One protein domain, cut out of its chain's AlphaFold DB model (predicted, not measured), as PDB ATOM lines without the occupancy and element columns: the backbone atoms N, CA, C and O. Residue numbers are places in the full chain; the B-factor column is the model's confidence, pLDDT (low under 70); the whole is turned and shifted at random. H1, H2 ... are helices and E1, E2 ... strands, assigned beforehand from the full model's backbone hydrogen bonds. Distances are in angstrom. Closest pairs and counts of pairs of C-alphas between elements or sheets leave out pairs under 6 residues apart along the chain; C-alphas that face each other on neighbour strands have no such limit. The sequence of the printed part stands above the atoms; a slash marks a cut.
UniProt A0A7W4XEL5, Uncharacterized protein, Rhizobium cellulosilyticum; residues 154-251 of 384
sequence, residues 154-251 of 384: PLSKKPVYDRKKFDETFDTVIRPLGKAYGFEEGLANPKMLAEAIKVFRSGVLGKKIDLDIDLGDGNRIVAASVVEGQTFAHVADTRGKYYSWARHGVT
ATOM      1  N   PRO A 154      51.506 -25.548  21.485       76.44
ATOM      2  CA  PRO A 154      51.589 -26.503  20.382       76.44
ATOM      3  C   PRO A 154      53.027 -26.802  19.933       76.44
ATOM      4  O   PRO A 154      53.254 -27.846  19.312       76.44
ATOM      5  N   LEU A 155      53.982 -25.918  20.244       77.31
ATOM      6  CA  LEU A 155      55.393 -26.021  19.879       77.31
ATOM      7  C   LEU A 155      56.226 -26.595  21.026       77.31
ATOM      8  O   LEU A 155      56.912 -27.601  20.857       77.31
ATOM      9  N   SER A 156      56.166 -25.965  22.200       82.94
ATOM     10  CA  SER A 156      57.007 -26.341  23.345       82.94
ATOM     11  C   SER A 156      56.419 -27.487  24.172       82.94
ATOM     12  O   SER A 156      57.117 -28.062  25.012       82.94
ATOM     13  N   LYS A 157      55.140 -27.829  23.949       81.38
ATOM     14  CA  LYS A 157      54.367 -28.833  24.707       81.38
ATOM     15  C   LYS A 157      54.240 -28.490  26.194       81.38
ATOM     16  O   LYS A 157      53.842 -29.329  27.005       81.38
ATOM     17  N   LYS A 158      54.598 -27.262  26.577       91.69
ATOM     18  CA  LYS A 158      54.462 -26.789  27.948       91.69
ATOM     19  C   LYS A 158      52.990 -26.552  28.256       91.69
ATOM     20  O   LYS A 158      52.288 -25.979  27.428       91.69
ATOM     21  N   PRO A 159      52.513 -26.957  29.439       94.56
ATOM     22  CA  PRO A 159      51.161 -26.639  29.857       94.56
ATOM     23  C   PRO A 159      50.892 -25.134  29.878       94.56
ATOM     24  O   PRO A 159      51.660 -24.373  30.471       94.56
ATOM     25  N   VAL A 160      49.769 -24.725  29.294       95.38
ATOM     26  CA  VAL A 160      49.263 -23.342  29.348       95.38
ATOM     27  C   VAL A 160      48.025 -23.226  30.230       95.38
ATOM     28  O   VAL A 160      47.740 -22.156  30.773       95.38
ATOM     29  N   TYR A 161      47.320 -24.342  30.432       95.38
ATOM     30  CA  TYR A 161      46.136 -24.415  31.272       95.38
ATOM     31  C   TYR A 161      46.093 -25.731  32.059       95.38
ATOM     32  O   TYR A 161      46.278 -26.814  31.512       95.38
ATOM     33  N   ASP A 162      45.848 -25.651  33.366       94.88
ATOM     34  CA  ASP A 162      45.638 -26.805  34.239       94.88
ATOM     35  C   ASP A 162      44.139 -27.082  34.400       94.88
ATOM     36  O   ASP A 162      43.474 -26.557  35.303       94.88
ATOM     37  N   ARG A 163      43.616 -27.935  33.512       91.62
ATOM     38  CA  ARG A 163      42.214 -28.374  33.519       91.62
ATOM     39  C   ARG A 163      41.810 -29.062  34.816       91.62
ATOM     40  O   ARG A 163      40.705 -28.846  35.297       91.62
ATOM     41  N   LYS A 164      42.706 -29.859  35.400       90.38
ATOM     42  CA  LYS A 164      42.437 -30.604  36.637       90.38
ATOM     43  C   LYS A 164      42.208 -29.639  37.797       90.38
ATOM     44  O   LYS A 164      41.201 -29.730  38.492       90.38
ATOM     45  N   LYS A 165      43.092 -28.649  37.945       92.81
ATOM     46  CA  LYS A 165      42.937 -27.587  38.948       92.81
ATOM     47  C   LYS A 165      41.676 -26.754  38.714       92.81
ATOM     48  O   LYS A 165      40.991 -26.383  39.673       92.81
ATOM     49  N   PHE A 166      41.374 -26.443  37.454       92.56
ATOM     50  CA  PHE A 166      40.128 -25.780  37.084       92.56
ATOM     51  C   PHE A 166      38.910 -26.591  37.548       92.56
ATOM     52  O   PHE A 166      38.089 -26.050  38.285       92.56
ATOM     53  N   ASP A 167      38.835 -27.876  37.203       89.56
ATOM     54  CA  ASP A 167      37.715 -28.764  37.527       89.56
ATOM     55  C   ASP A 167      37.493 -28.890  39.037       89.56
ATOM     56  O   ASP A 167      36.367 -28.752  39.518       89.56
ATOM     57  N   GLU A 168      38.570 -29.076  39.803       91.25
ATOM     58  CA  GLU A 168      38.523 -29.122  41.269       91.25
ATOM     59  C   GLU A 168      37.952 -27.819  41.856       91.25
ATOM     60  O   GLU A 168      37.095 -27.833  42.750       91.25
ATOM     61  N   THR A 169      38.386 -26.674  41.321       91.88
ATOM     62  CA  THR A 169      37.884 -25.358  41.739       91.88
ATOM     63  C   THR A 169      36.418 -25.184  41.332       91.88
ATOM     64  O   THR A 169      35.605 -24.693  42.116       91.88
ATOM     65  N   PHE A 170      36.065 -25.604  40.120       89.69
ATOM     66  CA  PHE A 170      34.730 -25.485  39.554       89.69
ATOM     67  C   PHE A 170      33.708 -26.284  40.357       89.69
ATOM     68  O   PHE A 170      32.666 -25.751  40.746       89.69
ATOM     69  N   ASP A 171      34.030 -27.529  40.693       88.25
ATOM     70  CA  ASP A 171      33.166 -28.373  41.511       88.25
ATOM     71  C   ASP A 171      33.019 -27.853  42.943       88.25
ATOM     72  O   ASP A 171      31.948 -27.987  43.541       88.25
ATOM     73  N   THR A 172      34.050 -27.205  43.479       90.69
ATOM     74  CA  THR A 172      34.008 -26.628  44.827       90.69
ATOM     75  C   THR A 172      33.215 -25.320  44.875       90.69
ATOM     76  O   THR A 172      32.520 -25.064  45.858       90.69
ATOM     77  N   VAL A 173      33.294 -24.489  43.833       89.69
ATOM     78  CA  VAL A 173      32.739 -23.124  43.837       89.69
ATOM     79  C   VAL A 173      31.404 -23.030  43.101       89.69
ATOM     80  O   VAL A 173      30.459 -22.452  43.631       89.69
ATOM     81  N   ILE A 174      31.283 -23.602  41.903       86.62
ATOM     82  CA  ILE A 174      30.113 -23.407  41.030       86.62
ATOM     83  C   ILE A 174      29.000 -24.404  41.335       86.62
ATOM     84  O   ILE A 174      27.832 -24.017  41.409       86.62
ATOM     85  N   ARG A 175      29.332 -25.674  41.591       83.19
ATOM     86  CA  ARG A 175      28.329 -26.712  41.892       83.19
ATOM     87  C   ARG A 175      27.423 -26.353  43.089       83.19
ATOM     88  O   ARG A 175      26.214 -26.580  42.988       83.19
ATOM     89  N   PRO A 176      27.918 -25.772  44.205       87.19
ATOM     90  CA  PRO A 176      27.048 -25.301  45.287       87.19
ATOM     91  C   PRO A 176      26.132 -24.143  44.874       87.19
ATOM     92  O   PRO A 176      24.975 -24.108  45.290       87.19
ATOM     93  N   LEU A 177      26.612 -23.223  44.031       85.31
ATOM     94  CA  LEU A 177      25.805 -22.101  43.540       85.31
ATOM     95  C   LEU A 177      24.683 -22.574  42.614       85.31
ATOM     96  O   LEU A 177      23.579 -22.043  42.692       85.31
ATOM     97  N   GLY A 178      24.921 -23.616  41.812       80.81
ATOM     98  CA  GLY A 178      23.878 -24.276  41.023       80.81
ATOM     99  C   GLY A 178      22.721 -24.801  41.878       80.81
ATOM    100  O   GLY A 178      21.560 -24.654  41.508       80.81
ATOM    101  N   LYS A 179      23.011 -25.327  43.077       81.06
ATOM    102  CA  LYS A 179      21.969 -25.729  44.039       81.06
ATOM    103  C   LYS A 179      21.217 -24.536  44.636       81.06
ATOM    104  O   LYS A 179      20.040 -24.672  44.945       81.06
ATOM    105  N   ALA A 180      21.893 -23.404  44.831       84.06
ATOM    106  CA  ALA A 180      21.318 -22.219  45.469       84.06
ATOM    107  C   ALA A 180      20.450 -21.375  44.519       84.06
ATOM    108  O   ALA A 180      19.411 -20.874  44.939       84.06
ATOM    109  N   TYR A 181      20.879 -21.214  43.265       80.81
ATOM    110  CA  TYR A 181      20.223 -20.355  42.269       80.81
ATOM    111  C   TYR A 181      19.448 -21.132  41.197       80.81
ATOM    112  O   TYR A 181      18.706 -20.533  40.431       80.81
ATOM    113  N   GLY A 182      19.575 -22.460  41.165       74.50
ATOM    114  CA  GLY A 182      18.946 -23.318  40.165       74.50
ATOM    115  C   GLY A 182      19.914 -23.710  39.050       74.50
ATOM    116  O   GLY A 182      20.610 -22.879  38.464       74.50
ATOM    117  N   PHE A 183      19.944 -25.008  38.738       76.62
ATOM    118  CA  PHE A 183      20.819 -25.581  37.712       76.62
ATOM    119  C   PHE A 183      20.508 -25.059  36.301       76.62
ATOM    120  O   PHE A 183      21.407 -25.032  35.468       76.62
ATOM    121  N   GLU A 184      19.256 -24.655  36.059       76.56
ATOM    122  CA  GLU A 184      18.737 -24.183  34.767       76.56
ATOM    123  C   GLU A 184      19.062 -22.712  34.461       76.56
ATOM    124  O   GLU A 184      19.003 -22.308  33.301       76.56
ATOM    125  N   GLU A 185      19.374 -21.899  35.480       75.75
ATOM    126  CA  GLU A 185      19.846 -20.524  35.267       75.75
ATOM    127  C   GLU A 185      21.339 -20.498  34.918       75.75
ATOM    128  O   GLU A 185      21.766 -19.695  34.088       75.75
ATOM    129  N   GLY A 186      22.131 -21.376  35.545       79.88
ATOM    130  CA  GLY A 186      23.556 -21.547  35.260       79.88
ATOM    131  C   GLY A 186      24.314 -20.221  35.223       79.88
ATOM    132  O   GLY A 186      24.237 -19.423  36.160       79.88
ATOM    133  N   LEU A 187      25.043 -19.973  34.130       84.88
ATOM    134  CA  LEU A 187      25.839 -18.752  33.970       84.88
ATOM    135  C   LEU A 187      25.031 -17.531  33.512       84.88
ATOM    136  O   LEU A 187      25.576 -16.431  33.495       84.88
ATOM    137  N   ALA A 188      23.733 -17.675  33.220       83.56
ATOM    138  CA  ALA A 188      22.868 -16.515  32.998       83.56
ATOM    139  C   ALA A 188      22.651 -15.714  34.295       83.56
ATOM    140  O   ALA A 188      22.322 -14.528  34.249       83.56
ATOM    141  N   ASN A 189      22.860 -16.339  35.461       87.19
ATOM    142  CA  ASN A 189      22.828 -15.655  36.745       87.19
ATOM    143  C   ASN A 189      24.116 -14.824  36.952       87.19
ATOM    144  O   ASN A 189      25.201 -15.407  37.059       87.19
ATOM    145  N   PRO A 190      24.040 -13.484  37.117       88.31
ATOM    146  CA  PRO A 190      25.231 -12.633  37.199       88.31
ATOM    147  C   PRO A 190      26.175 -12.967  38.359       88.31
ATOM    148  O   PRO A 190      27.387 -12.788  38.243       88.31
ATOM    149  N   LYS A 191      25.646 -13.469  39.485       87.50
ATOM    150  CA  LYS A 191      26.482 -13.875  40.626       87.50
ATOM    151  C   LYS A 191      27.258 -15.148  40.317       87.50
ATOM    152  O   LYS A 191      28.422 -15.248  40.690       87.50
ATOM    153  N   MET A 192      26.626 -16.104  39.637       87.94
ATOM    154  CA  MET A 192      27.299 -17.334  39.230       87.94
ATOM    155  C   MET A 192      28.329 -17.056  38.139       87.94
ATOM    156  O   MET A 192      29.434 -17.576  38.231       87.94
ATOM    157  N   LEU A 193      28.017 -16.184  37.176       89.38
ATOM    158  CA  LEU A 193      28.963 -15.747  36.150       89.38
ATOM    159  C   LEU A 193      30.211 -15.099  36.763       89.38
ATOM    160  O   LEU A 193      31.329 -15.463  36.407       89.38
ATOM    161  N   ALA A 194      30.035 -14.185  37.721       90.38
ATOM    162  CA  ALA A 194      31.152 -13.519  38.389       90.38
ATOM    163  C   ALA A 194      32.084 -14.507  39.116       90.38
ATOM    164  O   ALA A 194      33.306 -14.352  39.068       90.38
ATOM    165  N   GLU A 195      31.532 -15.533  39.768       91.38
ATOM    166  CA  GLU A 195      32.338 -16.594  40.382       91.38
ATOM    167  C   GLU A 195      32.942 -17.533  39.330       91.38
ATOM    168  O   GLU A 195      34.116 -17.887  39.433       91.38
ATOM    169  N   ALA A 196      32.203 -17.873  38.272       90.00
ATOM    170  CA  ALA A 196      32.690 -18.712  37.179       90.00
ATOM    171  C   ALA A 196      33.903 -18.091  36.488       90.00
ATOM    172  O   ALA A 196      34.881 -18.788  36.256       90.00
ATOM    173  N   ILE A 197      33.909 -16.776  36.264       91.75
ATOM    174  CA  ILE A 197      35.067 -16.062  35.709       91.75
ATOM    175  C   ILE A 197      36.311 -16.246  36.584       91.75
ATOM    176  O   ILE A 197      37.392 -16.532  36.068       91.75
ATOM    177  N   LYS A 198      36.181 -16.159  37.914       92.75
ATOM    178  CA  LYS A 198      37.307 -16.416  38.832       92.75
ATOM    179  C   LYS A 198      37.784 -17.865  38.751       92.75
ATOM    180  O   LYS A 198      38.986 -18.115  38.796       92.75
ATOM    181  N   VAL A 199      36.850 -18.804  38.619       92.94
ATOM    182  CA  VAL A 199      37.144 -20.232  38.472       92.94
ATOM    183  C   VAL A 199      37.847 -20.513  37.145       92.94
ATOM    184  O   VAL A 199      38.881 -21.169  37.152       92.94
ATOM    185  N   PHE A 200      37.386 -19.957  36.023       93.12
ATOM    186  CA  PHE A 200      38.049 -20.114  34.724       93.12
ATOM    187  C   PHE A 200      39.505 -19.634  34.760       93.12
ATOM    188  O   PHE A 200      40.375 -20.221  34.119       93.12
ATOM    189  N   ARG A 201      39.808 -18.614  35.570       94.88
ATOM    190  CA  ARG A 201      41.169 -18.099  35.778       94.88
ATOM    191  C   ARG A 201      42.044 -18.970  36.686       94.88
ATOM    192  O   ARG A 201      43.245 -18.697  36.790       94.88
ATOM    193  N   SER A 202      41.490 -19.960  37.389       94.81
ATOM    194  CA  SER A 202      42.242 -20.764  38.365       94.81
ATOM    195  C   SER A 202      43.193 -21.764  37.702       94.81
ATOM    196  O   SER A 202      44.273 -22.024  38.251       94.81
ATOM    197  N   GLY A 203      42.812 -22.259  36.518       94.44
ATOM    198  CA  GLY A 203      43.613 -23.145  35.673       94.44
ATOM    199  C   GLY A 203      44.689 -22.429  34.854       94.44
ATOM    200  O   GLY A 203      45.601 -23.077  34.365       94.44
ATOM    201  N   VAL A 204      44.644 -21.100  34.730       96.62
ATOM    202  CA  VAL A 204      45.615 -20.339  33.923       96.62
ATOM    203  C   VAL A 204      47.025 -20.454  34.505       96.62
ATOM    204  O   VAL A 204      47.244 -20.127  35.679       96.62
ATOM    205  N   LEU A 205      47.979 -20.878  33.674       96.00
ATOM    206  CA  LEU A 205      49.397 -21.001  34.019       96.00
ATOM    207  C   LEU A 205      50.217 -19.818  33.476       96.00
ATOM    208  O   LEU A 205      49.722 -18.995  32.713       96.00
ATOM    209  N   GLY A 206      51.479 -19.707  33.898       94.50
ATOM    210  CA  GLY A 206      52.392 -18.663  33.423       94.50
ATOM    211  C   GLY A 206      52.172 -17.274  34.036       94.50
ATOM    212  O   GLY A 206      51.492 -17.099  35.053       94.50
ATOM    213  N   LYS A 207      52.799 -16.258  33.429       95.69
ATOM    214  CA  LYS A 207      52.644 -14.856  33.853       95.69
ATOM    215  C   LYS A 207      51.305 -14.334  33.345       95.69
ATOM    216  O   LYS A 207      51.197 -13.998  32.171       95.69
ATOM    217  N   LYS A 208      50.310 -14.252  34.228       95.38
ATOM    218  CA  LYS A 208      48.930 -13.931  33.848       95.38
ATOM    219  C   LYS A 208      48.488 -12.501  34.145       95.38
ATOM    220  O   LYS A 208      49.003 -11.846  35.053       95.38
ATOM    221  N   ILE A 209      47.482 -12.069  33.394       95.88
ATOM    222  CA  ILE A 209      46.662 -10.880  33.609       95.88
ATOM    223  C   ILE A 209      45.205 -11.333  33.603       95.88
ATOM    224  O   ILE A 209      44.770 -12.044  32.699       95.88
ATOM    225  N   ASP A 210      44.464 -10.912  34.620       95.94
ATOM    226  CA  ASP A 210      43.034 -11.162  34.723       95.94
ATOM    227  C   ASP A 210      42.274 -10.210  33.792       95.94
ATOM    228  O   ASP A 210      42.500  -8.998  33.815       95.94
ATOM    229  N   LEU A 211      41.366 -10.760  32.989       93.81
ATOM    230  CA  LEU A 211      40.596 -10.028  31.986       93.81
ATOM    231  C   LEU A 211      39.114 -10.331  32.112       93.81
ATOM    232  O   LEU A 211      38.716 -11.340  32.693       93.81
ATOM    233  N   ASP A 212      38.295  -9.439  31.575       92.88
ATOM    234  CA  ASP A 212      36.859  -9.654  31.527       92.88
ATOM    235  C   ASP A 212      36.225  -9.027  30.280       92.88
ATOM    236  O   ASP A 212      35.408  -8.107  30.361       92.88
ATOM    237  N   ILE A 213      36.667  -9.495  29.112       90.75
ATOM    238  CA  ILE A 213      36.294  -8.932  27.808       90.75
ATOM    239  C   ILE A 213      35.190  -9.794  27.199       90.75
ATOM    240  O   ILE A 213      35.403 -10.978  26.956       90.75
ATOM    241  N   ASP A 214      34.019  -9.202  26.973       89.81
ATOM    242  CA  ASP A 214      32.909  -9.834  26.251       89.81
ATOM    243  C   ASP A 214      33.136  -9.729  24.744       89.81
ATOM    244  O   ASP A 214      33.206  -8.624  24.213       89.81
ATOM    245  N   LEU A 215      33.279 -10.882  24.086       85.31
ATOM    246  CA  LEU A 215      33.467 -10.982  22.639       85.31
ATOM    247  C   LEU A 215      32.132 -11.106  21.887       85.31
ATOM    248  O   LEU A 215      32.128 -11.218  20.664       85.31
ATOM    249  N   GLY A 216      30.998 -11.124  22.593       82.50
ATOM    250  CA  GLY A 216      29.700 -11.446  22.012       82.50
ATOM    251  C   GLY A 216      29.469 -12.952  21.875       82.50
ATOM    252  O   GLY A 216      30.344 -13.781  22.142       82.50
ATOM    253  N   ASP A 217      28.230 -13.318  21.528       80.38
ATOM    254  CA  ASP A 217      27.767 -14.709  21.399       80.38
ATOM    255  C   ASP A 217      28.134 -15.598  22.600       80.38
ATOM    256  O   ASP A 217      28.370 -16.793  22.460       80.38
ATOM    257  N   GLY A 218      28.198 -15.001  23.794       80.88
ATOM    258  CA  GLY A 218      28.553 -15.655  25.049       80.88
ATOM    259  C   GLY A 218      30.004 -16.126  25.159       80.88
ATOM    260  O   GLY A 218      30.288 -16.903  26.065       80.88
ATOM    261  N   ASN A 219      30.934 -15.669  24.320       87.50
ATOM    262  CA  ASN A 219      32.366 -15.907  24.516       87.50
ATOM    263  C   ASN A 219      33.012 -14.770  25.311       87.50
ATOM    264  O   ASN A 219      32.744 -13.594  25.069       87.50
ATOM    265  N   ARG A 220      33.911 -15.114  26.238       91.88
ATOM    266  CA  ARG A 220      34.575 -14.131  27.101       91.88
ATOM    267  C   ARG A 220      36.064 -14.399  27.252       91.88
ATOM    268  O   ARG A 220      36.441 -15.514  27.592       91.88
ATOM    269  N   ILE A 221      36.918 -13.391  27.077       93.00
ATOM    270  CA  ILE A 221      38.334 -13.505  27.461       93.00
ATOM    271  C   ILE A 221      38.438 -13.251  28.961       93.00
ATOM    272  O   ILE A 221      38.212 -12.134  29.432       93.00
ATOM    273  N   VAL A 222      38.793 -14.294  29.710       94.75
ATOM    274  CA  VAL A 222      38.848 -14.253  31.180       94.75
ATOM    275  C   VAL A 222      40.257 -14.011  31.714       94.75
ATOM    276  O   VAL A 222      40.431 -13.597  32.860       94.75
ATOM    277  N   ALA A 223      41.277 -14.283  30.905       96.69
ATOM    278  CA  ALA A 223      42.668 -14.004  31.217       96.69
ATOM    279  C   ALA A 223      43.515 -14.008  29.946       96.69
ATOM    280  O   ALA A 223      43.153 -14.634  28.951       96.69
ATOM    281  N   ALA A 224      44.680 -13.378  30.034       96.62
ATOM    282  CA  ALA A 224      45.791 -13.621  29.128       96.62
ATOM    283  C   ALA A 224      47.013 -14.045  29.942       96.62
ATOM    284  O   ALA A 224      47.197 -13.588  31.074       96.62
ATOM    285  N   SER A 225      47.849 -14.915  29.396       97.50
ATOM    286  CA  SER A 225      49.052 -15.395  30.067       97.50
ATOM    287  C   SER A 225      50.230 -15.510  29.121       97.50
ATOM    288  O   SER A 225      50.050 -15.552  27.911       97.50
ATOM    289  N   VAL A 226      51.440 -15.545  29.681       96.56
ATOM    290  CA  VAL A 226      52.657 -15.864  28.933       96.56
ATOM    291  C   VAL A 226      53.295 -17.141  29.458       96.56
ATOM    292  O   VAL A 226      53.601 -17.235  30.653       96.56
ATOM    293  N   VAL A 227      53.542 -18.073  28.539       94.56
ATOM    294  CA  VAL A 227      54.237 -19.352  28.738       94.56
ATOM    295  C   VAL A 227      55.234 -19.515  27.590       94.56
ATOM    296  O   VAL A 227      54.882 -19.265  26.445       94.56
ATOM    297  N   GLU A 228      56.493 -19.851  27.893       91.69
ATOM    298  CA  GLU A 228      57.570 -20.033  26.890       91.69
ATOM    299  C   GLU A 228      57.698 -18.885  25.868       91.69
ATOM    300  O   GLU A 228      57.981 -19.079  24.688       91.69
ATOM    301  N   GLY A 229      57.474 -17.647  26.318       90.75
ATOM    302  CA  GLY A 229      57.573 -16.476  25.447       90.75
ATOM    303  C   GLY A 229      56.404 -16.298  24.470       90.75
ATOM    304  O   GLY A 229      56.459 -15.383  23.650       90.75
ATOM    305  N   GLN A 230      55.348 -17.106  24.570       91.19
ATOM    306  CA  GLN A 230      54.105 -16.963  23.810       91.19
ATOM    307  C   GLN A 230      52.983 -16.452  24.715       91.19
ATOM    308  O   GLN A 230      52.871 -16.860  25.871       91.19
ATOM    309  N   THR A 231      52.158 -15.552  24.187       93.38
ATOM    310  CA  THR A 231      50.945 -15.055  24.836       93.38
ATOM    311  C   THR A 231      49.756 -15.924  24.444       93.38
ATOM    312  O   THR A 231      49.490 -16.140  23.259       93.38
ATOM    313  N   PHE A 232      49.001 -16.363  25.445       93.25
ATOM    314  CA  PHE A 232      47.760 -17.108  25.297       93.25
ATOM    315  C   PHE A 232      46.588 -16.294  25.835       93.25
ATOM    316  O   PHE A 232      46.658 -15.760  26.941       93.25
ATOM    317  N   ALA A 233      45.500 -16.220  25.072       93.06
ATOM    318  CA  ALA A 233      44.210 -15.721  25.527       93.06
ATOM    319  C   ALA A 233      43.339 -16.898  25.966       93.06
ATOM    320  O   ALA A 233      43.182 -17.866  25.224       93.06
ATOM    321  N   HIS A 234      42.759 -16.822  27.158       94.44
ATOM    322  CA  HIS A 234      41.887 -17.863  27.690       94.44
ATOM    323  C   HIS A 234      40.436 -17.439  27.479       94.44
ATOM    324  O   HIS A 234      39.942 -16.523  28.145       94.44
ATOM    325  N   VAL A 235      39.783 -18.085  26.519       91.88
ATOM    326  CA  VAL A 235      38.417 -17.788  26.085       91.88
ATOM    327  C   VAL A 235      37.470 -18.771  26.754       91.88
ATOM    328  O   VAL A 235      37.657 -19.973  26.620       91.88
ATOM    329  N   ALA A 236      36.473 -18.276  27.476       91.31
ATOM    330  CA  ALA A 236      35.438 -19.071  28.116       91.31
ATOM    331  C   ALA A 236      34.104 -18.935  27.367       91.31
ATOM    332  O   ALA A 236      33.633 -17.819  27.143       91.31
ATOM    333  N   ASP A 237      33.474 -20.060  27.039       87.50
ATOM    334  CA  ASP A 237      32.082 -20.135  26.607       87.50
ATOM    335  C   ASP A 237      31.161 -20.023  27.829       87.50
ATOM    336  O   ASP A 237      31.153 -20.852  28.745       87.50
ATOM    337  N   THR A 238      30.374 -18.957  27.832       84.25
ATOM    338  CA  THR A 238      29.433 -18.571  28.882       84.25
ATOM    339  C   THR A 238      27.976 -18.628  28.417       84.25
ATOM    340  O   THR A 238      27.082 -18.234  29.164       84.25
ATOM    341  N   ARG A 239      27.691 -19.185  27.227       75.50
ATOM    342  CA  ARG A 239      26.325 -19.320  26.671       75.50
ATOM    343  C   ARG A 239      25.414 -20.266  27.460       75.50
ATOM    344  O   ARG A 239      24.202 -20.298  27.236       75.50
ATOM    345  N   GLY A 240      25.981 -21.089  28.339       62.06
ATOM    346  CA  GLY A 240      25.275 -22.175  29.010       62.06
ATOM    347  C   GLY A 240      24.237 -21.711  30.037       62.06
ATOM    348  O   GLY A 240      24.585 -21.184  31.094       62.06
ATOM    349  N   LYS A 241      22.962 -22.052  29.788       63.69
ATOM    350  CA  LYS A 241      21.909 -22.112  30.825       63.69
ATOM    351  C   LYS A 241      22.231 -23.141  31.911       63.69
ATOM    352  O   LYS A 241      21.840 -22.980  33.053       63.69
ATOM    353  N   TYR A 242      22.990 -24.178  31.563       65.44
ATOM    354  CA  TYR A 242      23.500 -25.160  32.509       65.44
ATOM    355  C   TYR A 242      24.982 -24.917  32.749       65.44
ATOM    356  O   TYR A 242      25.777 -24.898  31.808       65.44
ATOM    357  N   TYR A 243      25.379 -24.782  34.015       69.62
ATOM    358  CA  TYR A 243      26.787 -24.578  34.353       69.62
ATOM    359  C   TYR A 243      27.660 -25.783  33.956       69.62
ATOM    360  O   TYR A 243      28.854 -25.621  33.734       69.62
ATOM    361  N   SER A 244      27.099 -26.994  33.849       68.19
ATOM    362  CA  SER A 244      27.850 -28.193  33.453       68.19
ATOM    363  C   SER A 244      28.475 -28.054  32.067       68.19
ATOM    364  O   SER A 244      29.567 -28.560  31.845       68.19
ATOM    365  N   TRP A 245      27.837 -27.312  31.159       66.56
ATOM    366  CA  TRP A 245      28.381 -27.045  29.824       66.56
ATOM    367  C   TRP A 245      29.578 -26.098  29.875       66.56
ATOM    368  O   TRP A 245      30.530 -26.256  29.120       66.56
ATOM    369  N   ALA A 246      29.571 -25.166  30.827       69.69
ATOM    370  CA  ALA A 246      30.666 -24.231  31.022       69.69
ATOM    371  C   ALA A 246      31.953 -24.902  31.530       69.69
ATOM    372  O   ALA A 246      33.040 -24.356  31.349       69.69
ATOM    373  N   ARG A 247      31.855 -26.102  32.121       76.69
ATOM    374  CA  ARG A 247      33.016 -26.891  32.560       76.69
ATOM    375  C   ARG A 247      33.996 -27.165  31.413       76.69
ATOM    376  O   ARG A 247      35.204 -27.059  31.583       76.69
ATOM    377  N   HIS A 248      33.480 -27.438  30.222       73.69
ATOM    378  CA  HIS A 248      34.298 -27.720  29.040       73.69
ATOM    379  C   HIS A 248      34.552 -26.463  28.191       73.69
ATOM    380  O   HIS A 248      35.152 -26.543  27.127       73.69
ATOM    381  N   GLY A 249      34.093 -25.292  28.650       77.38
ATOM    382  CA  GLY A 249      33.991 -24.086  27.832       77.38
ATOM    383  C   GLY A 249      35.246 -23.218  27.765       77.38
ATOM    384  O   GLY A 249      35.204 -22.205  27.082       77.38
ATOM    385  N   VAL A 250      36.336 -23.541  28.470       88.12
ATOM    386  CA  VAL A 250      37.564 -22.720  28.410       88.12
ATOM    387  C   VAL A 250      38.526 -23.268  27.372       88.12
ATOM    388  O   VAL A 250      38.936 -24.417  27.484       88.12
ATOM    389  N   THR A 251      38.955 -22.434  26.434       90.06
ATOM    390  CA  THR A 251      39.961 -22.751  25.420       90.06
ATOM    391  C   THR A 251      41.082 -21.726  25.487       90.06
ATOM    392  O   THR A 251      40.830 -20.519  25.448       90.06
TER     393      THR A 251
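Overview. This is residues 154 to 251 of the 384 residues of an uncharacterized protein of Rhizobium cellulosilyticum (UniProt A0A7W4XEL5). A helical hairpin packs on a strongly twisted antiparallel sheet of three strands: H2 lies over one face of the sheet, and the longer H1 runs beside H2, clear of the strands. The short helix H3 sits by the second half of H1, and the last residues, 250 to 251, fold back to pair with E3. The printed part has 98 residues, with three named helices and three named strands in the order H1 H2 E1 E2 E3 H3, and the sheet's order is E1 - E2 - E3. The class is mixed, helices and strands; the whole is compact, with a radius of gyration of the C-alphas of 13.4 A, and only just elongated, spanning 42 by 27 by 19 A.

Arrangement. H1, residues 163 to 181, has a kink of 36 degrees near residue 170. It touches H2, residues 190 to 200, closest at the C-alphas of Phe 170 and Val 199, 5.9 A apart. This helical hairpin has a shallow tilt of 12 degrees, opposite ways. E1, residues 207 to 216, E2, residues 219 to 227, and E3, residues 230 to 237, make a meander, each strand the antiparallel neighbour of the one before. In the hairpin E1 and E2, N 209 and O 224 are within hydrogen-bond range at 2.8 A; in the hairpin E2 and E3, N 232 and O 225 are too, at 2.8 A. H2 is on this sheet at a height of 10.2 A, forming two layers, a helix on one face of a sheet; its closest C-alpha pair with E2 is Ile 197 and Val 222, 6.2 A apart. H1 is not on the sheet. H3, residues 243 to 246, only just touches H1, with 3 pairs of C-alphas within 8 A, the closest Gly 178 and Tyr 243 at 7.3 A. O i to N i+4 pairs are within hydrogen-bond range in 12 of 15 cases in H1 and 6 of 7 in H2; H3 is too short for one.

Along the chain. H1 begins at C-alpha 163 (42.214, -28.374, 33.519) and is 25.0 A long; H2 is 15.0 A. E1, 26.0 A, bends by 56 degrees at residue 210, and E2, 22.5 A, by 56 degrees at residue 222. E3 is 22.4 A long. H3, 5.1 A, ends at C-alpha 246 (30.666, -24.231, 31.022).

Size, cuts and confidence. The C-alphas of Leu 155 and Ala 180 are the two farthest apart, 42.8 A. The printed part has no cut, and no link is long. The mean pLDDT of the printed part is 87.1; residues 240 to 246 are under 70.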